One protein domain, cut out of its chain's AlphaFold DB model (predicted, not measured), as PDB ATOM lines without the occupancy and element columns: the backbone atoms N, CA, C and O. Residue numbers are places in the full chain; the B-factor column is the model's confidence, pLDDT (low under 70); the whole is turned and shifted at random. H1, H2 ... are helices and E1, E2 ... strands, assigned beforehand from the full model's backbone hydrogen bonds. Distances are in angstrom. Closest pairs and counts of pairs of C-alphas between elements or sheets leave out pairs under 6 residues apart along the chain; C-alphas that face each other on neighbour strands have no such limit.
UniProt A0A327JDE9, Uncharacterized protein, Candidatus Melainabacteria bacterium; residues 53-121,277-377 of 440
ATOM      1  N   GLN A  53     171.192 117.287 127.712       88.38
ATOM      2  CA  GLN A  53     171.705 117.975 128.885       88.38
ATOM      3  C   GLN A  53     170.557 118.621 129.658       88.38
ATOM      4  O   GLN A  53     169.520 118.977 129.089       88.38
ATOM      5  N   LEU A  54     170.740 118.746 130.971       92.12
ATOM      6  CA  LEU A  54     169.832 119.517 131.809       92.12
ATOM      7  C   LEU A  54     170.287 120.972 131.816       92.12
ATOM      8  O   LEU A  54     171.474 121.263 131.961       92.12
ATOM      9  N   GLN A  55     169.330 121.875 131.677       92.56
ATOM     10  CA  GLN A  55     169.543 123.308 131.734       92.56
ATOM     11  C   GLN A  55     168.758 123.914 132.885       92.56
ATOM     12  O   GLN A  55     167.728 123.388 133.300       92.56
ATOM     13  N   PHE A  56     169.272 125.021 133.401       93.25
ATOM     14  CA  PHE A  56     168.671 125.807 134.457       93.25
ATOM     15  C   PHE A  56     168.280 127.183 133.920       93.25
ATOM     16  O   PHE A  56     169.119 127.915 133.379       93.25
ATOM     17  N   MET A  57     166.998 127.506 134.054       90.00
ATOM     18  CA  MET A  57     166.395 128.753 133.613       90.00
ATOM     19  C   MET A  57     166.283 129.721 134.792       90.00
ATOM     20  O   MET A  57     165.705 129.405 135.828       90.00
ATOM     21  N   THR A  58     166.821 130.920 134.614       88.56
ATOM     22  CA  THR A  58     166.656 132.062 135.513       88.56
ATOM     23  C   THR A  58     166.062 133.237 134.751       88.56
ATOM     24  O   THR A  58     165.846 133.163 133.541       88.56
ATOM     25  N   TYR A  59     165.794 134.333 135.453       85.75
ATOM     26  CA  TYR A  59     165.305 135.565 134.853       85.75
ATOM     27  C   TYR A  59     166.263 136.705 135.181       85.75
ATOM     28  O   TYR A  59     166.812 136.765 136.280       85.75
ATOM     29  N   ASP A  60     166.499 137.591 134.216       80.62
ATOM     30  CA  ASP A  60     167.174 138.855 134.495       80.62
ATOM     31  C   ASP A  60     166.232 139.851 135.192       80.62
ATOM     32  O   ASP A  60     165.021 139.640 135.291       80.62
ATOM     33  N   SER A  61     166.776 140.989 135.628       76.50
ATOM     34  CA  SER A  61     166.005 142.064 136.270       76.50
ATOM     35  C   SER A  61     164.928 142.698 135.374       76.50
ATOM     36  O   SER A  61     164.129 143.502 135.849       76.50
ATOM     37  N   LYS A  62     164.888 142.356 134.079       81.31
ATOM     38  CA  LYS A  62     163.869 142.786 133.110       81.31
ATOM     39  C   LYS A  62     162.854 141.679 132.799       81.31
ATOM     40  O   LYS A  62     161.978 141.894 131.963       81.31
ATOM     41  N   GLY A  63     162.950 140.521 133.457       77.94
ATOM     42  CA  GLY A  63     162.077 139.366 133.255       77.94
ATOM     43  C   GLY A  63     162.410 138.526 132.018       77.94
ATOM     44  O   GLY A  63     161.611 137.675 131.629       77.94
ATOM     45  N   SER A  64     163.566 138.740 131.383       84.69
ATOM     46  CA  SER A  64     164.017 137.919 130.254       84.69
ATOM     47  C   SER A  64     164.582 136.602 130.770       84.69
ATOM     48  O   SER A  64     165.417 136.600 131.673       84.69
ATOM     49  N   ALA A  65     164.165 135.484 130.175       86.38
ATOM     50  CA  ALA A  65     164.699 134.175 130.526       86.38
ATOM     51  C   ALA A  65     166.175 134.055 130.108       86.38
ATOM     52  O   ALA A  65     166.529 134.305 128.953       86.38
ATOM     53  N   ILE A  66     167.020 133.641 131.047       87.38
ATOM     54  CA  ILE A  66     168.412 133.260 130.831       87.38
ATOM     55  C   ILE A  66     168.508 131.764 131.078       87.38
ATOM     56  O   ILE A  66     168.117 131.280 132.136       87.38
ATOM     57  N   THR A  67     169.077 131.037 130.124       89.19
ATOM     58  CA  THR A  67     169.265 129.596 130.256       89.19
ATOM     59  C   THR A  67     170.747 129.258 130.292       89.19
ATOM     60  O   THR A  67     171.528 129.753 129.480       89.19
ATOM     61  N   THR A  68     171.136 128.426 131.254       90.75
ATOM     62  CA  THR A  68     172.517 127.969 131.458       90.75
ATOM     63  C   THR A  68     172.543 126.472 131.726       90.75
ATOM     64  O   THR A  68     171.509 125.888 132.042       90.75
ATOM     65  N   ASP A  69     173.705 125.835 131.626       91.94
ATOM     66  CA  ASP A  69     173.827 124.422 131.988       91.94
ATOM     67  C   ASP A  69     173.487 124.218 133.474       91.94
ATOM     68  O   ASP A  69     173.900 124.996 134.350       91.94
ATOM     69  N   LEU A  70     172.731 123.161 133.776       93.94
ATOM     70  CA  LEU A  70     172.409 122.803 135.150       93.94
ATOM     71  C   LEU A  70     173.670 122.260 135.829       93.94
ATOM     72  O   LEU A  70     174.103 121.137 135.591       93.94
ATOM     73  N   THR A  71     174.243 123.055 136.720       94.44
ATOM     74  CA  THR A  71     175.407 122.709 137.536       94.44
ATOM     75  C   THR A  71     175.108 123.069 138.986       94.44
ATOM     76  O   THR A  71     174.239 123.895 139.269       94.44
ATOM     77  N   ALA A  72     175.831 122.487 139.941       94.06
ATOM     78  CA  ALA A  72     175.615 122.853 141.340       94.06
ATOM     79  C   ALA A  72     175.960 124.334 141.602       94.06
ATOM     80  O   ALA A  72     175.297 124.997 142.395       94.06
ATOM     81  N   ASN A  73     176.941 124.883 140.878       92.12
ATOM     82  CA  ASN A  73     177.272 126.305 140.935       92.12
ATOM     83  C   ASN A  73     176.138 127.185 140.388       92.12
ATOM     84  O   ASN A  73     175.784 128.174 141.033       92.12
ATOM     85  N   SER A  74     175.535 126.822 139.247       91.88
ATOM     86  CA  SER A  74     174.399 127.579 138.700       91.88
ATOM     87  C   SER A  74     173.157 127.486 139.585       91.88
ATOM     88  O   SER A  74     172.390 128.443 139.614       91.88
ATOM     89  N   LEU A  75     172.998 126.429 140.395       92.38
ATOM     90  CA  LEU A  75     171.956 126.333 141.427       92.38
ATOM     91  C   LEU A  75     172.216 127.237 142.643       92.38
ATOM     92  O   LEU A  75     171.287 127.898 143.104       92.38
ATOM     93  N   TYR A  76     173.453 127.339 143.135       92.00
ATOM     94  CA  TYR A  76     173.758 128.062 144.386       92.00
ATOM     95  C   TYR A  76     174.077 129.544 144.242       92.00
ATOM     96  O   TYR A  76     174.053 130.276 145.234       92.00
ATOM     97  N   GLN A  77     174.331 130.018 143.026       89.44
ATOM     98  CA  GLN A  77     174.522 131.441 142.790       89.44
ATOM     99  C   GLN A  77     173.220 132.221 143.027       89.44
ATOM    100  O   GLN A  77     172.204 131.930 142.398       89.44
ATOM    101  N   TYR A  78     173.261 133.230 143.898       91.75
ATOM    102  CA  TYR A  78     172.150 134.166 144.070       91.75
ATOM    103  C   TYR A  78     171.859 134.919 142.764       91.75
ATOM    104  O   TYR A  78     172.786 135.368 142.084       91.75
ATOM    105  N   ALA A  79     170.575 135.073 142.450       88.00
ATOM    106  CA  ALA A  79     170.065 135.957 141.411       88.00
ATOM    107  C   ALA A  79     168.652 136.414 141.791       88.00
ATOM    108  O   ALA A  79     167.929 135.684 142.475       88.00
ATOM    109  N   ASP A  80     168.252 137.596 141.326       83.75
ATOM    110  CA  ASP A  80     166.895 138.096 141.542       83.75
ATOM    111  C   ASP A  80     165.867 137.169 140.876       83.75
ATOM    112  O   ASP A  80     166.141 136.546 139.850       83.75
ATOM    113  N   MET A  81     164.674 137.063 141.474       81.25
ATOM    114  CA  MET A  81     163.558 136.230 140.983       81.25
ATOM    115  C   MET A  81     163.870 134.730 140.840       81.25
ATOM    116  O   MET A  81     163.085 133.985 140.253       81.25
ATOM    117  N   LYS A  82     165.001 134.268 141.376       87.81
ATOM    118  CA  LYS A  82     165.418 132.875 141.300       87.81
ATOM    119  C   LYS A  82     164.918 132.090 142.510       87.81
ATOM    120  O   LYS A  82     165.118 132.494 143.654       87.81
ATOM    121  N   ASN A  83     164.353 130.913 142.255       88.44
ATOM    122  CA  ASN A  83     164.030 129.961 143.311       88.44
ATOM    123  C   ASN A  83     165.305 129.378 143.937       88.44
ATOM    124  O   ASN A  83     166.287 129.077 143.250       88.44
ATOM    125  N   GLN A  84     165.287 129.198 145.256       91.50
ATOM    126  CA  GLN A  84     166.419 128.627 145.975       91.50
ATOM    127  C   GLN A  84     166.305 127.108 146.054       91.50
ATOM    128  O   GLN A  84     165.303 126.562 146.516       91.50
ATOM    129  N   TYR A  85     167.369 126.436 145.626       93.62
ATOM    130  CA  TYR A  85     167.463 124.983 145.587       93.62
ATOM    131  C   TYR A  85     168.610 124.478 146.457       93.62
ATOM    132  O   TYR A  85     169.633 125.149 146.598       93.62
ATOM    133  N   ALA A  86     168.455 123.271 146.992       93.50
ATOM    134  CA  ALA A  86     169.484 122.542 147.718       93.50
ATOM    135  C   ALA A  86     169.664 121.143 147.125       93.50
ATOM    136  O   ALA A  86     168.693 120.444 146.839       93.50
ATOM    137  N   LEU A  87     170.918 120.726 146.952       96.06
ATOM    138  CA  LEU A  87     171.266 119.341 146.651       96.06
ATOM    139  C   LEU A  87     171.526 118.620 147.962       96.06
ATOM    140  O   LEU A  87     172.373 119.048 148.745       96.06
ATOM    141  N   VAL A  88     170.817 117.524 148.195       95.50
ATOM    142  CA  VAL A  88     170.849 116.801 149.465       95.50
ATOM    143  C   VAL A  88     171.296 115.371 149.237       95.50
ATOM    144  O   VAL A  88     170.819 114.705 148.322       95.50
ATOM    145  N   ASN A  89     172.255 114.905 150.034       94.50
ATOM    146  CA  ASN A  89     172.732 113.527 149.956       94.50
ATOM    147  C   ASN A  89     171.785 112.557 150.688       94.50
ATOM    148  O   ASN A  89     170.888 112.963 151.423       94.50
ATOM    149  N   ALA A  90     172.028 111.252 150.554       91.75
ATOM    150  CA  ALA A  90     171.232 110.216 151.222       91.75
ATOM    151  C   ALA A  90     171.210 110.306 152.768       91.75
ATOM    152  O   ALA A  90     170.372 109.672 153.404       91.75
ATOM    153  N   SER A  91     172.118 111.073 153.381       91.31
ATOM    154  CA  SER A  91     172.172 111.326 154.828       91.31
ATOM    155  C   SER A  91     171.410 112.589 155.255       91.31
ATOM    156  O   SER A  91     171.469 112.955 156.425       91.31
ATOM    157  N   GLY A  92     170.713 113.270 154.338       90.38
ATOM    158  CA  GLY A  92     169.967 114.504 154.623       90.38
ATOM    159  C   GLY A  92     170.833 115.770 154.680       90.38
ATOM    160  O   GLY A  92     170.335 116.854 155.002       90.38
ATOM    161  N   GLN A  93     172.122 115.659 154.349       94.00
ATOM    162  CA  GLN A  93     173.058 116.779 154.395       94.00
ATOM    163  C   GLN A  93     172.995 117.586 153.101       94.00
ATOM    164  O   GLN A  93     173.071 117.018 152.007       94.00
ATOM    165  N   MET A  94     172.934 118.911 153.225       94.75
ATOM    166  CA  MET A  94     173.048 119.807 152.078       94.75
ATOM    167  C   MET A  94     174.483 119.792 151.544       94.75
ATOM    168  O   MET A  94     175.440 120.054 152.268       94.75
ATOM    169  N   ILE A  95     174.653 119.508 150.262       95.75
ATOM    170  CA  ILE A  95     175.947 119.586 149.590       95.75
ATOM    171  C   ILE A  95     176.229 121.056 149.293       95.75
ATOM    172  O   ILE A  95     175.462 121.670 148.572       95.75
ATOM    173  N   VAL A  96     177.324 121.629 149.781       95.50
ATOM    174  CA  VAL A  96     177.662 123.051 149.586       95.50
ATOM    175  C   VAL A  96     179.047 123.246 148.995       95.50
ATOM    176  O   VAL A  96     179.899 122.357 149.048       95.50
ATOM    177  N   SER A  97     179.304 124.428 148.431       94.19
ATOM    178  CA  SER A  97     180.645 124.775 147.971       94.19
ATOM    179  C   SER A  97     181.623 124.890 149.152       94.19
ATOM    180  O   SER A  97     181.246 125.200 150.283       94.19
ATOM    181  N   SER A  98     182.920 124.695 148.889       93.19
ATOM    182  CA  SER A  98     183.950 124.943 149.909       93.19
ATOM    183  C   SER A  98     183.983 126.408 150.367       93.19
ATOM    184  O   SER A  98     184.395 126.672 151.494       93.19
ATOM    185  N   GLY A  99     183.563 127.353 149.518       93.69
ATOM    186  CA  GLY A  99     183.497 128.772 149.864       93.69
ATOM    187  C   GLY A  99     182.401 129.063 150.884       93.69
ATOM    188  O   GLY A  99     182.680 129.671 151.916       93.69
ATOM    189  N   ASP A 100     181.189 128.568 150.635       94.94
ATOM    190  CA  ASP A 100     180.040 128.798 151.519       94.94
ATOM    191  C   ASP A 100     180.228 128.083 152.860       94.94
ATOM    192  O   ASP A 100     179.979 128.669 153.913       94.94
ATOM    193  N   ALA A 101     180.785 126.864 152.838       94.81
ATOM    194  CA  ALA A 101     181.149 126.138 154.053       94.81
ATOM    195  C   ALA A 101     182.162 126.913 154.909       94.81
ATOM    196  O   ALA A 101     181.994 127.006 156.120       94.81
ATOM    197  N   LYS A 102     183.196 127.514 154.300       95.44
ATOM    198  CA  LYS A 102     184.187 128.323 155.031       95.44
ATOM    199  C   LYS A 102     183.576 129.582 155.634       95.44
ATOM    200  O   LYS A 102     183.868 129.901 156.781       95.44
ATOM    201  N   LYS A 103     182.731 130.289 154.881       96.38
ATOM    202  CA  LYS A 103     182.009 131.466 155.389       96.38
ATOM    203  C   LYS A 103     181.148 131.103 156.595       96.38
ATOM    204  O   LYS A 103     181.224 131.770 157.618       96.38
ATOM    205  N   PHE A 104     180.416 129.993 156.504       95.50
ATOM    206  CA  PHE A 104     179.608 129.473 157.603       95.50
ATOM    207  C   PHE A 104     180.459 129.072 158.820       95.50
ATOM    208  O   PHE A 104     180.141 129.402 159.959       95.50
ATOM    209  N   GLN A 105     181.584 128.389 158.598       94.19
ATOM    210  CA  GLN A 105     182.506 127.991 159.666       94.19
ATOM    211  C   GLN A 105     183.140 129.191 160.377       94.19
ATOM    212  O   GLN A 105     183.293 129.141 161.594       94.19
ATOM    213  N   ASN A 106     183.451 130.263 159.651       95.31
ATOM    214  CA  ASN A 106     184.098 131.448 160.212       95.31
ATOM    215  C   ASN A 106     183.131 132.399 160.929       95.31
ATOM    216  O   ASN A 106     183.564 133.088 161.842       95.31
ATOM    217  N   ALA A 107     181.861 132.446 160.525       94.75
ATOM    218  CA  ALA A 107     180.868 133.325 161.136       94.75
ATOM    219  C   ALA A 107     180.353 132.756 162.465       94.75
ATOM    220  O   ALA A 107     179.949 131.593 162.528       94.75
ATOM    221  N   SER A 108     180.330 133.563 163.523       92.19
ATOM    222  CA  SER A 108     179.791 133.181 164.834       92.19
ATOM    223  C   SER A 108     178.273 133.350 164.938       92.19
ATOM    224  O   SER A 108     177.646 132.725 165.788       92.19
ATOM    225  N   ASN A 109     177.672 134.166 164.074       89.00
ATOM    226  CA  ASN A 109     176.240 134.466 164.055       89.00
ATOM    227  C   ASN A 109     175.770 134.792 162.624       89.00
ATOM    228  O   ASN A 109     176.583 134.942 161.707       89.00
ATOM    229  N   LEU A 110     174.451 134.915 162.440       87.69
ATOM    230  CA  LEU A 110     173.842 135.230 161.144       87.69
ATOM    231  C   LEU A 110     174.375 136.543 160.552       87.69
ATOM    232  O   LEU A 110     174.640 136.596 159.355       87.69
ATOM    233  N   ASN A 111     174.570 137.584 161.365       88.88
ATOM    234  CA  ASN A 111     175.005 138.887 160.865       88.88
ATOM    235  C   ASN A 111     176.410 138.812 160.240       88.88
ATOM    236  O   ASN A 111     176.587 139.203 159.090       88.88
ATOM    237  N   GLU A 112     177.376 138.199 160.928       93.75
ATOM    238  CA  GLU A 112     178.721 137.959 160.376       93.75
ATOM    239  C   GLU A 112     178.690 137.091 159.106       93.75
ATOM    240  O   GLU A 112     179.480 137.280 158.174       93.75
ATOM    241  N   PHE A 113     177.763 136.129 159.039       94.25
ATOM    242  CA  PHE A 113     177.592 135.307 157.846       94.25
ATOM    243  C   PHE A 113     177.100 136.136 156.660       94.25
ATOM    244  O   PHE A 113     177.663 136.017 155.571       94.25
ATOM    245  N   LEU A 114     176.101 136.997 156.859       93.94
ATOM    246  CA  LEU A 114     175.578 137.898 155.830       93.94
ATOM    247  C   LEU A 114     176.636 138.919 155.379       93.94
ATOM    248  O   LEU A 114     176.834 139.105 154.172       93.94
ATOM    249  N   GLU A 115     177.408 139.478 156.312       95.62
ATOM    250  CA  GLU A 115     178.528 140.382 156.017       95.62
ATOM    251  C   GLU A 115     179.580 139.721 155.111       95.62
ATOM    252  O   GLU A 115     180.108 140.356 154.196       95.62
ATOM    253  N   SER A 116     179.817 138.411 155.257       96.69
ATOM    254  CA  SER A 116     180.719 137.650 154.375       96.69
ATOM    255  C   SER A 116     180.251 137.552 152.906       96.69
ATOM    256  O   SER A 116     181.021 137.151 152.021       96.69
ATOM    257  N   TYR A 117     178.997 137.923 152.621       95.81
ATOM    258  CA  TYR A 117     178.433 138.085 151.274       95.81
ATOM    259  C   TYR A 117     178.239 139.555 150.869       95.81
ATOM    260  O   TYR A 117     177.655 139.824 149.810       95.81
ATOM    261  N   GLY A 118     178.767 140.492 151.665       95.19
ATOM    262  CA  GLY A 118     178.677 141.934 151.441       95.19
ATOM    263  C   GLY A 118     177.303 142.514 151.763       95.19
ATOM    264  O   GLY A 118     176.896 143.471 151.114       95.19
ATOM    265  N   ILE A 119     176.568 141.896 152.690       95.50
ATOM    266  CA  ILE A 119     175.233 142.322 153.115       95.50
ATOM    267  C   ILE A 119     175.378 142.934 154.502       95.50
ATOM    268  O   ILE A 119     175.839 142.259 155.418       95.50
ATOM    269  N   THR A 120     175.004 144.199 154.656       93.56
ATOM    270  CA  THR A 120     175.146 144.930 155.922       93.56
ATOM    271  C   THR A 120     173.789 145.378 156.436       93.56
ATOM    272  O   THR A 120     172.891 145.663 155.640       93.56
ATOM    273  N   LYS A 121     173.643 145.489 157.759       89.75
ATOM    274  CA  LYS A 121     172.503 146.196 158.346       89.75
ATOM    275  C   LYS A 121     172.575 147.681 157.984       89.75
ATOM    276  O   LYS A 121     173.638 148.296 158.069       89.75
ATOM    277  N   ASP A 277     170.538 144.620 150.989       91.00
ATOM    278  CA  ASP A 277     169.866 143.878 149.925       91.00
ATOM    279  C   ASP A 277     168.967 142.819 150.579       91.00
ATOM    280  O   ASP A 277     169.450 141.773 151.016       91.00
ATOM    281  N   GLU A 278     167.670 143.107 150.701       86.56
ATOM    282  CA  GLU A 278     166.717 142.252 151.421       86.56
ATOM    283  C   GLU A 278     166.544 140.871 150.776       86.56
ATOM    284  O   GLU A 278     166.492 139.857 151.472       86.56
ATOM    285  N   SER A 279     166.503 140.807 149.442       87.44
ATOM    286  CA  SER A 279     166.293 139.546 148.716       87.44
ATOM    287  C   SER A 279     167.506 138.629 148.848       87.44
ATOM    288  O   SER A 279     167.379 137.431 149.133       87.44
ATOM    289  N   LYS A 280     168.707 139.198 148.727       92.00
ATOM    290  CA  LYS A 280     169.959 138.476 148.945       92.00
ATOM    291  C   LYS A 280     170.160 138.116 150.414       92.00
ATOM    292  O   LYS A 280     170.618 137.010 150.706       92.00
ATOM    293  N   ALA A 281     169.792 139.002 151.340       90.62
ATOM    294  CA  ALA A 281     169.811 138.712 152.770       90.62
ATOM    295  C   ALA A 281     168.924 137.511 153.088       90.62
ATOM    296  O   ALA A 281     169.382 136.580 153.749       90.62
ATOM    297  N   GLN A 282     167.706 137.470 152.544       87.25
ATOM    298  CA  GLN A 282     166.799 136.341 152.718       87.25
ATOM    299  C   GLN A 282     167.401 135.042 152.167       87.25
ATOM    300  O   GLN A 282     167.419 134.031 152.867       87.25
ATOM    301  N   TRP A 283     167.973 135.064 150.958       91.19
ATOM    302  CA  TRP A 283     168.634 133.897 150.357       91.19
ATOM    303  C   TRP A 283     169.738 133.307 151.245       91.19
ATOM    304  O   TRP A 283     169.823 132.089 151.430       91.19
ATOM    305  N   TYR A 284     170.607 134.150 151.803       93.19
ATOM    306  CA  TYR A 284     171.697 133.672 152.655       93.19
ATOM    307  C   TYR A 284     171.252 133.381 154.087       93.19
ATOM    308  O   TYR A 284     171.825 132.503 154.724       93.19
ATOM    309  N   THR A 285     170.182 134.008 154.565       89.31
ATOM    310  CA  THR A 285     169.533 133.639 155.828       89.31
ATOM    311  C   THR A 285     168.984 132.217 155.747       89.31
ATOM    312  O   THR A 285     169.263 131.384 156.606       89.31
ATOM    313  N   ASN A 286     168.313 131.884 154.647       88.06
ATOM    314  CA  ASN A 286     167.843 130.531 154.357       88.06
ATOM    315  C   ASN A 286     168.990 129.509 154.347       88.06
ATOM    316  O   ASN A 286     168.871 128.421 154.915       88.06
ATOM    317  N   LEU A 287     170.116 129.870 153.717       92.00
ATOM    318  CA  LEU A 287     171.310 129.031 153.698       92.00
ATOM    319  C   LEU A 287     171.880 128.850 155.109       92.00
ATOM    320  O   LEU A 287     172.162 127.720 155.491       92.00
ATOM    321  N   TRP A 288     172.005 129.926 155.895       91.44
ATOM    322  CA  TRP A 288     172.464 129.859 157.284       91.44
ATOM    323  C   TRP A 288     171.657 128.835 158.074       91.44
ATOM    324  O   TRP A 288     172.241 127.896 158.605       91.44
ATOM    325  N   TYR A 289     170.327 128.937 158.066       86.88
ATOM    326  CA  TYR A 289     169.467 127.994 158.784       86.88
ATOM    327  C   TYR A 289     169.570 126.564 158.247       86.88
ATOM    328  O   TYR A 289     169.577 125.617 159.028       86.88
ATOM    329  N   ARG A 290     169.738 126.362 156.933       89.06
ATOM    330  CA  ARG A 290     169.916 125.004 156.386       89.06
ATOM    331  C   ARG A 290     171.222 124.348 156.843       89.06
ATOM    332  O   ARG A 290     171.246 123.133 157.049       89.06
ATOM    333  N   LEU A 291     172.291 125.130 157.004       91.88
ATOM    334  CA  LEU A 291     173.593 124.656 157.489       91.88
ATOM    335  C   LEU A 291     173.643 124.556 159.016       91.88
ATOM    336  O   LEU A 291     174.268 123.647 159.566       91.88
ATOM    337  N   ASN A 292     172.967 125.466 159.710       88.94
ATOM    338  CA  ASN A 292     172.984 125.568 161.160       88.94
ATOM    339  C   ASN A 292     171.972 124.640 161.840       88.94
ATOM    340  O   ASN A 292     172.232 124.144 162.932       88.94
ATOM    341  N   GLY A 293     170.846 124.357 161.190       78.50
ATOM    342  CA  GLY A 293     169.675 123.744 161.809       78.50
ATOM    343  C   GLY A 293     168.710 124.799 162.356       78.50
ATOM    344  O   GLY A 293     168.792 125.972 162.004       78.50
ATOM    345  N   GLU A 294     167.790 124.376 163.224       65.12
ATOM    346  CA  GLU A 294     166.664 125.215 163.667       65.12
ATOM    347  C   GLU A 294     167.081 126.421 164.536       65.12
ATOM    348  O   GLU A 294     166.291 127.337 164.682       65.12
ATOM    349  N   SER A 295     168.312 126.484 165.055       69.94
ATOM    350  CA  SER A 295     168.773 127.547 165.967       69.94
ATOM    351  C   SER A 295     169.156 128.857 165.258       69.94
ATOM    352  O   SER A 295     169.810 128.840 164.211       69.94
ATOM    353  N   SER A 296     168.832 130.003 165.871       64.12
ATOM    354  CA  SER A 296     169.349 131.330 165.492       64.12
ATOM    355  C   SER A 296     170.824 131.512 165.855       64.12
ATOM    356  O   SER A 296     171.590 132.071 165.068       64.12
ATOM    357  N   ASP A 297     171.237 130.971 167.001       78.75
ATOM    358  CA  ASP A 297     172.638 130.908 167.412       78.75
ATOM    359  C   ASP A 297     173.351 129.769 166.696       78.75
ATOM    360  O   ASP A 297     172.734 128.748 166.367       78.75
ATOM    361  N   LYS A 298     174.663 129.907 166.482       86.12
ATOM    362  CA  LYS A 298     175.462 128.851 165.862       86.12
ATOM    363  C   LYS A 298     175.360 127.560 166.677       86.12
ATOM    364  O   LYS A 298     175.734 127.509 167.845       86.12
ATOM    365  N   SER A 299     174.814 126.517 166.062       87.31
ATOM    366  CA  SER A 299     174.531 125.258 166.736       87.31
ATOM    367  C   SER A 299     175.748 124.340 166.704       87.31
ATOM    368  O   SER A 299     176.514 124.321 165.737       87.31
ATOM    369  N   THR A 300     175.873 123.474 167.709       87.19
ATOM    370  CA  THR A 300     176.902 122.423 167.731       87.19
ATOM    371  C   THR A 300     176.814 121.497 166.508       87.19
ATOM    372  O   THR A 300     177.832 121.012 166.017       87.19
ATOM    373  N   ALA A 301     175.609 121.252 165.977       85.25
ATOM    374  CA  ALA A 301     175.423 120.450 164.765       85.25
ATOM    375  C   ALA A 301     175.969 121.165 163.517       85.25
ATOM    376  O   ALA A 301     176.615 120.530 162.677       85.25
ATOM    377  N   GLY A 302     175.753 122.480 163.419       86.50
ATOM    378  CA  GLY A 302     176.328 123.330 162.381       86.50
ATOM    379  C   GLY A 302     177.854 123.376 162.468       86.50
ATOM    380  O   GLY A 302     178.534 123.131 161.471       86.50
ATOM    381  N   GLU A 303     178.406 123.611 163.660       87.25
ATOM    382  CA  GLU A 303     179.859 123.634 163.903       87.25
ATOM    383  C   GLU A 303     180.542 122.331 163.486       87.25
ATOM    384  O   GLU A 303     181.561 122.351 162.795       87.25
ATOM    385  N   ASN A 304     179.939 121.193 163.834       88.31
ATOM    386  CA  ASN A 304     180.459 119.873 163.483       88.31
ATOM    387  C   ASN A 304     180.221 119.488 162.012       88.31
ATOM    388  O   ASN A 304     180.599 118.389 161.608       88.31
ATOM    389  N   GLY A 305     179.564 120.336 161.214       88.00
ATOM    390  CA  GLY A 305     179.239 120.036 159.820       88.00
ATOM    391  C   GLY A 305     178.274 118.862 159.659       88.00
ATOM    392  O   GLY A 305     178.342 118.127 158.682       88.00
ATOM    393  N   SER A 306     177.380 118.649 160.625       91.38
ATOM    394  CA  SER A 306     176.440 117.522 160.582       91.38
ATOM    395  C   SER A 306     175.341 117.724 159.536       91.38
ATOM    396  O   SER A 306     174.903 116.755 158.923       91.38
ATOM    397  N   ASN A 307     174.950 118.974 159.271       92.00
ATOM    398  CA  ASN A 307     173.853 119.312 158.355       92.00
ATOM    399  C   ASN A 307     174.295 119.517 156.898       92.00
ATOM    400  O   ASN A 307     173.446 119.693 156.021       92.00
ATOM    401  N   TYR A 308     175.601 119.522 156.623       95.06
ATOM    402  CA  TYR A 308     176.124 119.807 155.290       95.06
ATOM    403  C   TYR A 308     177.354 118.976 154.938       95.06
ATOM    404  O   TYR A 308     178.112 118.541 155.796       95.06
ATOM    405  N   ALA A 309     177.570 118.785 153.641       95.62
ATOM    406  CA  ALA A 309     178.742 118.127 153.089       95.62
ATOM    407  C   ALA A 309     179.447 119.067 152.108       95.62
ATOM    408  O   ALA A 309     178.806 119.755 151.315       95.62
ATOM    409  N   ILE A 310     180.779 119.094 152.135       95.12
ATOM    410  CA  ILE A 310     181.553 119.942 151.225       95.12
ATOM    411  C   ILE A 310     181.693 119.238 149.876       95.12
ATOM    412  O   ILE A 310     182.262 118.151 149.770       95.12
ATOM    413  N   MET A 311     181.204 119.890 148.831       94.25
ATOM    414  CA  MET A 311     181.327 119.436 147.456       94.25
ATOM    415  C   MET A 311     182.771 119.550 146.961       94.25
ATOM    416  O   MET A 311     183.456 120.551 147.193       94.25
ATOM    417  N   ASN A 312     183.215 118.561 146.186       90.19
ATOM    418  CA  ASN A 312     184.452 118.683 145.422       90.19
ATOM    419  C   ASN A 312     184.290 119.777 144.354       90.19
ATOM    420  O   ASN A 312     183.358 119.735 143.553       90.19
ATOM    421  N   SER A 313     185.220 120.734 144.306       85.88
ATOM    422  CA  SER A 313     185.146 121.893 143.407       85.88
ATOM    423  C   SER A 313     185.049 121.528 141.924       85.88
ATOM    424  O   SER A 313     184.442 122.271 141.160       85.88
ATOM    425  N   LYS A 314     185.587 120.372 141.511       88.44
ATOM    426  CA  LYS A 314     185.474 119.880 140.127       88.44
ATOM    427  C   LYS A 314     184.047 119.476 139.749       88.44
ATOM    428  O   LYS A 314     183.711 119.499 138.571       88.44
ATOM    429  N   LEU A 315     183.231 119.102 140.733       91.44
ATOM    430  CA  LEU A 315     181.839 118.698 140.532       91.44
ATOM    431  C   LEU A 315     180.906 119.909 140.445       91.44
ATOM    432  O   LEU A 315     179.901 119.849 139.748       91.44
ATOM    433  N   GLY A 316     181.279 121.031 141.074       89.62
ATOM    434  CA  GLY A 316     180.466 122.250 141.110       89.62
ATOM    435  C   GLY A 316     180.068 122.776 139.732       89.62
ATOM    436  O   GLY A 316     178.953 123.259 139.567       89.62
ATOM    437  N   SER A 317     180.950 122.628 138.742       91.69
ATOM    438  CA  SER A 317     180.720 123.055 137.355       91.69
ATOM    439  C   SER A 317     180.386 121.901 136.399       91.69
ATOM    440  O   SER A 317     180.345 122.116 135.192       91.69
ATOM    441  N   SER A 318     180.208 120.672 136.893       92.25
ATOM    442  CA  SER A 318     179.964 119.502 136.042       92.25
ATOM    443  C   SER A 318     178.465 119.252 135.879       92.25
ATOM    444  O   SER A 318     177.803 118.805 136.815       92.25
ATOM    445  N   SER A 319     177.953 119.522 134.674       91.44
ATOM    446  CA  SER A 319     176.564 119.217 134.297       91.44
ATOM    447  C   SER A 319     176.315 117.705 134.261       91.44
ATOM    448  O   SER A 319     175.362 117.220 134.873       91.44
ATOM    449  N   ASP A 320     177.246 116.944 133.670       89.38
ATOM    450  CA  ASP A 320     177.191 115.476 133.607       89.38
ATOM    451  C   ASP A 320     177.049 114.843 134.990       89.38
ATOM    452  O   ASP A 320     176.145 114.044 135.228       89.38
ATOM    453  N   TRP A 321     177.911 115.243 135.933       92.94
ATOM    454  CA  TRP A 321     177.866 114.709 137.288       92.94
ATOM    455  C   TRP A 321     176.522 114.987 137.955       92.94
ATOM    456  O   TRP A 321     175.962 114.087 138.576       92.94
ATOM    457  N   LEU A 322     176.005 116.214 137.848       94.31
ATOM    458  CA  LEU A 322     174.757 116.571 138.509       94.31
ATOM    459  C   LEU A 322     173.572 115.811 137.902       94.31
ATOM    460  O   LEU A 322     172.744 115.276 138.640       94.31
ATOM    461  N   LYS A 323     173.525 115.698 136.571       91.31
ATOM    462  CA  LYS A 323     172.516 114.901 135.866       91.31
ATOM    463  C   LYS A 323     172.551 113.437 136.305       91.31
ATOM    464  O   LYS A 323     171.504 112.873 136.635       91.31
ATOM    465  N   ASP A 324     173.734 112.830 136.340       91.69
ATOM    466  CA  ASP A 324     173.912 111.441 136.763       91.69
ATOM    467  C   ASP A 324     173.538 111.252 138.235       91.69
ATOM    468  O   ASP A 324     172.819 110.311 138.574       91.69
ATOM    469  N   ALA A 325     173.961 112.171 139.107       93.06
ATOM    470  CA  ALA A 325     173.679 112.117 140.535       93.06
ATOM    471  C   ALA A 325     172.175 112.217 140.834       93.06
ATOM    472  O   ALA A 325     171.678 111.472 141.679       93.06
ATOM    473  N   LEU A 326     171.449 113.082 140.120       93.25
ATOM    474  CA  LEU A 326     169.992 113.201 140.224       93.25
ATOM    475  C   LEU A 326     169.276 111.968 139.654       93.25
ATOM    476  O   LEU A 326     168.334 111.464 140.260       93.25
ATOM    477  N   THR A 327     169.729 111.451 138.508       90.69
ATOM    478  CA  THR A 327     169.103 110.294 137.838       90.69
ATOM    479  C   THR A 327     169.293 108.999 138.627       90.69
ATOM    480  O   THR A 327     168.388 108.171 138.692       90.69
ATOM    481  N   GLN A 328     170.459 108.828 139.252       90.31
ATOM    482  CA  GLN A 328     170.787 107.657 140.067       90.31
ATOM    483  C   GLN A 328     170.299 107.783 141.520       90.31
ATOM    484  O   GLN A 328     170.446 106.837 142.290       90.31
ATOM    485  N   GLY A 329     169.738 108.934 141.914       89.06
ATOM    486  CA  GLY A 329     169.285 109.187 143.284       89.06
ATOM    487  C   GLY A 329     170.421 109.303 144.307       89.06
ATOM    488  O   GLY A 329     170.192 109.107 145.498       89.06
ATOM    489  N   LEU A 330     171.647 109.609 143.863       91.56
ATOM    490  CA  LEU A 330     172.771 109.916 144.758       91.56
ATOM    491  C   LEU A 330     172.539 111.230 145.508       91.56
ATOM    492  O   LEU A 330     172.992 111.391 146.643       91.56
ATOM    493  N   VAL A 331     171.840 112.158 144.853       94.56
ATOM    494  CA  VAL A 331     171.380 113.413 145.437       94.56
ATOM    495  C   VAL A 331     169.911 113.632 145.103       94.56
ATOM    496  O   VAL A 331     169.439 113.248 144.033       94.56
ATOM    497  N   THR A 332     169.199 114.284 146.010       94.50
ATOM    498  CA  THR A 332     167.845 114.788 145.787       94.50
ATOM    499  C   THR A 332     167.856 116.305 145.723       94.50
ATOM    500  O   THR A 332     168.724 116.954 146.309       94.50
ATOM    501  N   LEU A 333     166.881 116.871 145.017       95.06
ATOM    502  CA  LEU A 333     166.673 118.309 144.965       95.06
ATOM    503  C   LEU A 333     165.637 118.699 146.024       95.06
ATOM    504  O   LEU A 333     164.560 118.111 146.086       95.06
ATOM    505  N   GLU A 334     165.954 119.692 146.840       93.06
ATOM    506  CA  GLU A 334     165.000 120.373 147.713       93.06
ATOM    507  C   GLU A 334     164.790 121.799 147.205       93.06
ATOM    508  O   GLU A 334     165.732 122.438 146.732       93.06
ATOM    509  N   VAL A 335     163.561 122.299 147.304       90.50
ATOM    510  CA  VAL A 335     163.218 123.691 146.998       90.50
ATOM    511  C   VAL A 335     162.820 124.415 148.278       90.50
ATOM    512  O   VAL A 335     162.053 123.882 149.083       90.50
ATOM    513  N   ALA A 336     163.361 125.615 148.466       88.00
ATOM    514  CA  ALA A 336     162.965 126.516 149.537       88.00
ATOM    515  C   ALA A 336     161.590 127.126 149.241       88.00
ATOM    516  O   ALA A 336     161.331 127.582 148.126       88.00
ATOM    517  N   SER A 337     160.722 127.182 150.244       81.62
ATOM    518  CA  SER A 337     159.386 127.761 150.129       81.62
ATOM    519  C   SER A 337     158.988 128.481 151.409       81.62
ATOM    520  O   SER A 337     159.148 127.953 152.503       81.62
ATOM    521  N   ASN A 338     158.365 129.651 151.278       69.94
ATOM    522  CA  ASN A 338     157.787 130.376 152.417       69.94
ATOM    523  C   ASN A 338     156.373 129.869 152.767       69.94
ATOM    524  O   ASN A 338     155.755 130.346 153.713       69.94
ATOM    525  N   LYS A 339     155.820 128.944 151.969       63.75
ATOM    526  CA  LYS A 339     154.394 128.586 151.992       63.75
ATOM    527  C   LYS A 339     153.988 127.720 153.193       63.75
ATOM    528  O   LYS A 339     152.811 127.706 153.528       63.75
ATOM    529  N   ASP A 340     154.954 127.076 153.854       54.72
ATOM    530  CA  ASP A 340     154.742 126.167 154.996       54.72
ATOM    531  C   ASP A 340     155.707 126.456 156.169       54.72
ATOM    532  O   ASP A 340     156.036 125.580 156.968       54.72
ATOM    533  N   ALA A 341     156.202 127.691 156.249       54.66
ATOM    534  CA  ALA A 341     157.127 128.160 157.272       54.66
ATOM    535  C   ALA A 341     156.427 128.351 158.638       54.66
ATOM    536  O   ALA A 341     155.526 129.180 158.750       54.66
ATOM    537  N   THR A 342     156.825 127.620 159.691       53.34
ATOM    538  CA  THR A 342     156.304 127.810 161.068       53.34
ATOM    539  C   THR A 342     157.390 128.318 162.019       53.34
ATOM    540  O   THR A 342     158.253 127.552 162.426       53.34
ATOM    541  N   ASN A 343     157.380 129.588 162.412       57.66
ATOM    542  CA  ASN A 343     158.347 130.069 163.406       57.66
ATOM    543  C   ASN A 343     157.948 129.597 164.809       57.66
ATOM    544  O   ASN A 343     156.829 129.872 165.241       57.66
ATOM    545  N   ASP A 344     158.874 128.954 165.521       58.75
ATOM    546  CA  ASP A 344     158.680 128.544 166.913       58.75
ATOM    547  C   ASP A 344     159.662 129.311 167.810       58.75
ATOM    548  O   ASP A 344     160.836 129.450 167.478       58.75
ATOM    549  N   ILE A 345     159.204 129.815 168.957       56.38
ATOM    550  CA  ILE A 345     160.086 130.378 169.991       56.38
ATOM    551  C   ILE A 345     160.396 129.235 170.972       56.38
ATOM    552  O   ILE A 345     159.519 128.882 171.764       56.38
ATOM    553  N   PRO A 346     161.587 128.603 170.915       55.75
ATOM    554  CA  PRO A 346     161.915 127.441 171.744       55.75
ATOM    555  C   PRO A 346     161.930 127.742 173.248       55.75
ATOM    556  O   PRO A 346     161.655 126.845 174.045       55.75
ATOM    557  N   ASP A 347     162.213 128.987 173.645       59.94
ATOM    558  CA  ASP A 347     162.147 129.438 175.035       59.94
ATOM    559  C   ASP A 347     161.454 130.800 175.139       59.94
ATOM    560  O   ASP A 347     161.995 131.838 174.766       59.94
ATOM    561  N   MET A 348     160.252 130.803 175.709       55.50
ATOM    562  CA  MET A 348     159.444 132.011 175.886       55.50
ATOM    563  C   MET A 348     160.073 133.026 176.861       55.50
ATOM    564  O   MET A 348     159.662 134.184 176.878       55.50
ATOM    565  N   ASN A 349     161.061 132.610 177.665       56.78
ATOM    566  CA  ASN A 349     161.818 133.484 178.567       56.78
ATOM    567  C   ASN A 349     163.071 134.084 177.906       56.78
ATOM    568  O   ASN A 349     163.664 135.004 178.468       56.78
ATOM    569  N   ASN A 350     163.460 133.589 176.728       52.00
ATOM    570  CA  ASN A 350     164.516 134.156 175.897       52.00
ATOM    571  C   ASN A 350     163.989 134.376 174.463       52.00
ATOM    572  O   ASN A 350     164.367 133.646 173.545       52.00
ATOM    573  N   PRO A 351     163.125 135.389 174.252       51.69
ATOM    574  CA  PRO A 351     162.459 135.636 172.969       51.69
ATOM    575  C   PRO A 351     163.416 136.028 171.827       51.69
ATOM    576  O   PRO A 351     162.973 136.187 170.694       51.69
ATOM    577  N   LEU A 352     164.714 136.185 172.112       48.12
ATOM    578  CA  LEU A 352     165.765 136.439 171.124       48.12
ATOM    579  C   LEU A 352     166.268 135.149 170.452       48.12
ATOM    580  O   LEU A 352     166.897 135.217 169.398       48.12
ATOM    581  N   SER A 353     165.988 133.980 171.037       47.41
ATOM    582  CA  SER A 353     166.215 132.686 170.397       47.41
ATOM    583  C   SER A 353     164.940 132.273 169.675       47.41
ATOM    584  O   SER A 353     163.925 131.975 170.304       47.41
ATOM    585  N   VAL A 354     164.978 132.290 168.345       48.81
ATOM    586  CA  VAL A 354     163.832 131.956 167.495       48.81
ATOM    587  C   VAL A 354     164.236 130.798 166.600       48.81
ATOM    588  O   VAL A 354     165.211 130.909 165.851       48.81
ATOM    589  N   ASN A 355     163.469 129.710 166.629       52.97
ATOM    590  CA  ASN A 355     163.534 128.707 165.580       52.97
ATOM    591  C   ASN A 355     162.794 129.267 164.367       52.97
ATOM    592  O   ASN A 355     161.603 129.011 164.158       52.97
ATOM    593  N   LEU A 356     163.492 130.100 163.592       52.28
ATOM    594  CA  LEU A 356     162.972 130.613 162.335       52.28
ATOM    595  C   LEU A 356     162.846 129.438 161.366       52.28
ATOM    596  O   LEU A 356     163.815 129.051 160.720       52.28
ATOM    597  N   ARG A 357     161.639 128.897 161.188       50.75
ATOM    598  CA  ARG A 357     161.360 128.051 160.018       50.75
ATOM    599  C   ARG A 357     160.919 128.910 158.847       50.75
ATOM    600  O   ARG A 357     160.044 128.488 158.108       50.75
ATOM    601  N   GLY A 358     161.509 130.100 158.688       51.53
ATOM    602  CA  GLY A 358     161.133 131.106 157.689       51.53
ATOM    603  C   GLY A 358     161.017 130.558 156.265       51.53
ATOM    604  O   GLY A 358     160.286 131.129 155.460       51.53
ATOM    605  N   ILE A 359     161.658 129.416 155.987       68.62
ATOM    606  CA  ILE A 359     161.407 128.601 154.805       68.62
ATOM    607  C   ILE A 359     161.270 127.116 155.166       68.62
ATOM    608  O   ILE A 359     161.989 126.597 156.023       68.62
ATOM    609  N   SER A 360     160.385 126.406 154.472       77.62
ATOM    610  CA  SER A 360     160.384 124.948 154.401       77.62
ATOM    611  C   SER A 360     161.224 124.495 153.204       77.62
ATOM    612  O   SER A 360     161.183 125.097 152.129       77.62
ATOM    613  N   TRP A 361     161.999 123.425 153.380       86.19
ATOM    614  CA  TRP A 361     162.702 122.755 152.286       86.19
ATOM    615  C   TRP A 361     161.910 121.516 151.896       86.19
ATOM    616  O   TRP A 361     161.742 120.604 152.704       86.19
ATOM    617  N   THR A 362     161.389 121.497 150.673       88.12
ATOM    618  CA  THR A 362     160.561 120.386 150.193       88.12
ATOM    619  C   THR A 362     161.301 119.601 149.128       88.12
ATOM    620  O   THR A 362     161.686 120.155 148.096       88.12
ATOM    621  N   THR A 363     161.463 118.296 149.352       91.06
ATOM    622  CA  THR A 363     162.020 117.381 148.354       91.06
ATOM    623  C   THR A 363     161.160 117.385 147.098       91.06
ATOM    624  O   THR A 363     159.940 117.234 147.150       91.06
ATOM    625  N   THR A 364     161.803 117.539 145.949       90.44
ATOM    626  CA  THR A 364     161.156 117.613 144.646       90.44
ATOM    627  C   THR A 364     161.957 116.832 143.615       90.44
ATOM    628  O   THR A 364     163.185 116.755 143.654       90.44
ATOM    629  N   ILE A 365     161.243 116.220 142.672       89.38
ATOM    630  CA  ILE A 365     161.866 115.522 141.552       89.38
ATOM    631  C   ILE A 365     162.330 116.585 140.555       89.38
ATOM    632  O   ILE A 365     161.551 117.452 140.164       89.38
ATOM    633  N   TYR A 366     163.588 116.525 140.114       89.50
ATOM    634  CA  TYR A 366     164.144 117.544 139.214       89.50
ATOM    635  C   TYR A 366     163.325 117.712 137.919       89.50
ATOM    636  O   TYR A 366     163.226 118.817 137.403       89.50
ATOM    637  N   SER A 367     162.692 116.644 137.422       87.88
ATOM    638  CA  SER A 367     161.865 116.665 136.209       87.88
ATOM    639  C   SER A 367     160.504 117.349 136.379       87.88
ATOM    640  O   SER A 367     159.845 117.622 135.381       87.88
ATOM    641  N   SER A 368     160.067 117.622 137.614       88.75
ATOM    642  CA  SER A 368     158.854 118.405 137.887       88.75
ATOM    643  C   SER A 368     159.137 119.886 138.151       88.75
ATOM    644  O   SER A 368     158.200 120.645 138.391       88.75
ATOM    645  N   VAL A 369     160.406 120.303 138.145       89.69
ATOM    646  CA  VAL A 369     160.800 121.699 138.366       89.69
ATOM    647  C   VAL A 369     160.692 122.477 137.061       89.69
ATOM    648  O   VAL A 369     161.345 122.127 136.086       89.69
ATOM    649  N   SER A 370     159.913 123.560 137.050       89.00
ATOM    650  CA  SER A 370     159.756 124.442 135.880       89.00
ATOM    651  C   SER A 370     161.060 125.093 135.422       89.00
ATOM    652  O   SER A 370     161.236 125.365 134.239       89.00
ATOM    653  N   ASP A 371     161.959 125.338 136.372       91.69
ATOM    654  CA  ASP A 371     163.228 126.032 136.161       91.69
ATOM    655  C   ASP A 371     164.305 125.085 135.611       91.69
ATOM    656  O   ASP A 371     165.386 125.533 135.238       91.69
ATOM    657  N   ILE A 372     164.028 123.776 135.547       92.69
ATOM    658  CA  ILE A 372     164.920 122.773 134.968       92.69
ATOM    659  C   ILE A 372     164.310 122.270 133.667       92.69
ATOM    660  O   ILE A 372     163.226 121.689 133.642       92.69
ATOM    661  N   THR A 373     165.035 122.455 132.572       90.19
ATOM    662  CA  THR A 373     164.621 122.000 131.245       90.19
ATOM    663  C   THR A 373     165.625 121.004 130.684       90.19
ATOM    664  O   THR A 373     166.740 120.852 131.181       90.19
ATOM    665  N   GLN A 374     165.209 120.274 129.654       88.38
ATOM    666  CA  GLN A 374     166.049 119.314 128.955       88.38
ATOM    667  C   GLN A 374     166.226 119.777 127.511       88.38
ATOM    668  O   GLN A 374     165.245 120.095 126.839       88.38
ATOM    669  N   GLN A 375     167.469 119.812 127.043       86.75
ATOM    670  CA  GLN A 375     167.812 120.164 125.664       86.75
ATOM    671  C   GLN A 375     168.851 119.180 125.115       86.75
ATOM    672  O   GLN A 375     169.579 118.561 125.886       86.75
ATOM    673  N   ASP A 376     168.936 119.036 123.795       85.25
ATOM    674  CA  ASP A 376     170.014 118.296 123.134       85.25
ATOM    675  C   ASP A 376     171.392 118.862 123.519       85.25
ATOM    676  O   ASP A 376     171.605 120.081 123.560       85.25
ATOM    677  N   ASP A 377     172.344 117.971 123.802       85.31
ATOM    678  CA  ASP A 377     173.724 118.355 124.093       85.31
ATOM    679  C   ASP A 377     174.492 118.586 122.784       85.31
ATOM    680  O   ASP A 377     175.218 117.730 122.275       85.31
TER     681      ASP A 377
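What this domain is: This is residues 53 to 121 and 277 to 377 of the 440 residues of an uncharacterized protein of Candidatus Melainabacteria bacterium (UniProt A0A327JDE9). A small twisted three-stranded sheet, E3, E6 and E7, lies near the middle of an elongated body, and a second one, E1, E2 and E8, lies at one end, with H1 and H7 packed on both. Beyond E3, a short strand pair, E4 and E5, and the helices H2, H3, H4 and H5 make the other part of the body, while residues 338 to 359 form a long loop that reaches out to Asn 349 and makes one end of the length. The printed part has 170 residues with seven named helices and eight named strands, in the order E1 E2 H1 E3 E4 H2 H3 H4 H5 E5 H6 H7 E6 E7 E8, and its class is mixed, helices and strands. The sheets run E3 - E6 - E7 and E2 - E1 - E8, both antiparallel, and E4 and E5 are parallel. By its radius of gyration of the C-alphas, 16.3 A, the whole is compact, with spans of 58 by 37 by 29 A.

Where its parts are: E3 is residues 85 to 89, 13.3 A from first to last C-alpha, E6 is residues 331 to 337, 19.3 A, and E7 is residues 360 to 364, 12.2 A. The other three-stranded sheet holds E1, residues 53 to 59, 19.6 A, E2, residues 65 to 69, 13.4 A, and E8, residues 372 to 376, 13.6 A. C-alpha 53 stands at (171.705, 117.975, 128.885) and C-alpha 376 at (170.014, 118.296, 123.134). E4 is residues 94 to 96 and E5 residues 308 to 310. H4, the longest helix, is residues 278 to 292, 20.3 A, and begins with C-alpha 278 at (166.717, 142.252, 151.421). H2, residues 98 to 106, and H7, residues 319 to 327, are each 12.2 A long. The shorter helices are H1, residues 72 to 76, H3, residues 110 to 115, H5, residues 300 to 303, and H6, residues 313 to 316.

How they stand to each other: In the sheet E3 - E6 - E7, only just strongly twisted with C-alphas up to 4.3 A off its best plane, N 86 and O 334 are 2.9 A apart, within hydrogen-bond range. E6 and E7 are a hairpin, with N 337 and O 360 at 2.8 A. H7 is on this sheet over E6, at a height over the sheet of 9.4 A, and stands up from it at 59 degrees; its local plane rests on 6 C-alphas, only just enough. H4 only grazes the sheet, with residues 283 to 290. In the strongly twisted sheet E2 - E1 - E8, E1 and E2 are a hairpin, with N 58 and O 66 at 2.8 A; N 55 and O 373 of E1 and E8 are also 2.8 A apart. H7 only grazes this sheet, and H1 only grazes both three-stranded sheets. H1 and H6 only just touch, with 3 pairs of C-alphas within 8 A, the closest being Ala 72 and Gly 316 at 4.9 A. The closest C-alphas of E3 and E4 are those of Val 88 and Met 94, 4.5 A apart. Between E4 and E5, N 96 and O 309 are 2.8 A apart. The closest C-alphas of H2 and E5 are those of Ser 98 and Ile 310, at 5.7 A. H3 and H4 touch at a steep tilt of 51 degrees, opposite ways, their closest C-alphas being Leu 114 and Tyr 284 at 6.6 A. H2 and H3 touch only at the corner, and only just, with 3 pairs; Phe 104 and Phe 113 are closest, at 6.2 A. H4 touches H5 with residues 291 to 292 alone, closest at Asn 292 and Gly 302, 4.2 A. Every O i to N i+4 pair is within hydrogen-bond range in H1, H2, H3, H4 and H7; H5 and H6 are too short for such a pair.

The domain as a whole: The C-alphas farthest apart are those of Asn 349 and Asp 376, at 58.1 A. Residues 122 to 276 are not printed, and C-alphas 121 and 277 are 9.1 A apart across the cut. The link from E6 to E7, 22 residues, is long. The mean pLDDT of the printed part is 85.5; residues 294 to 296 and 338 to 359 are under 70.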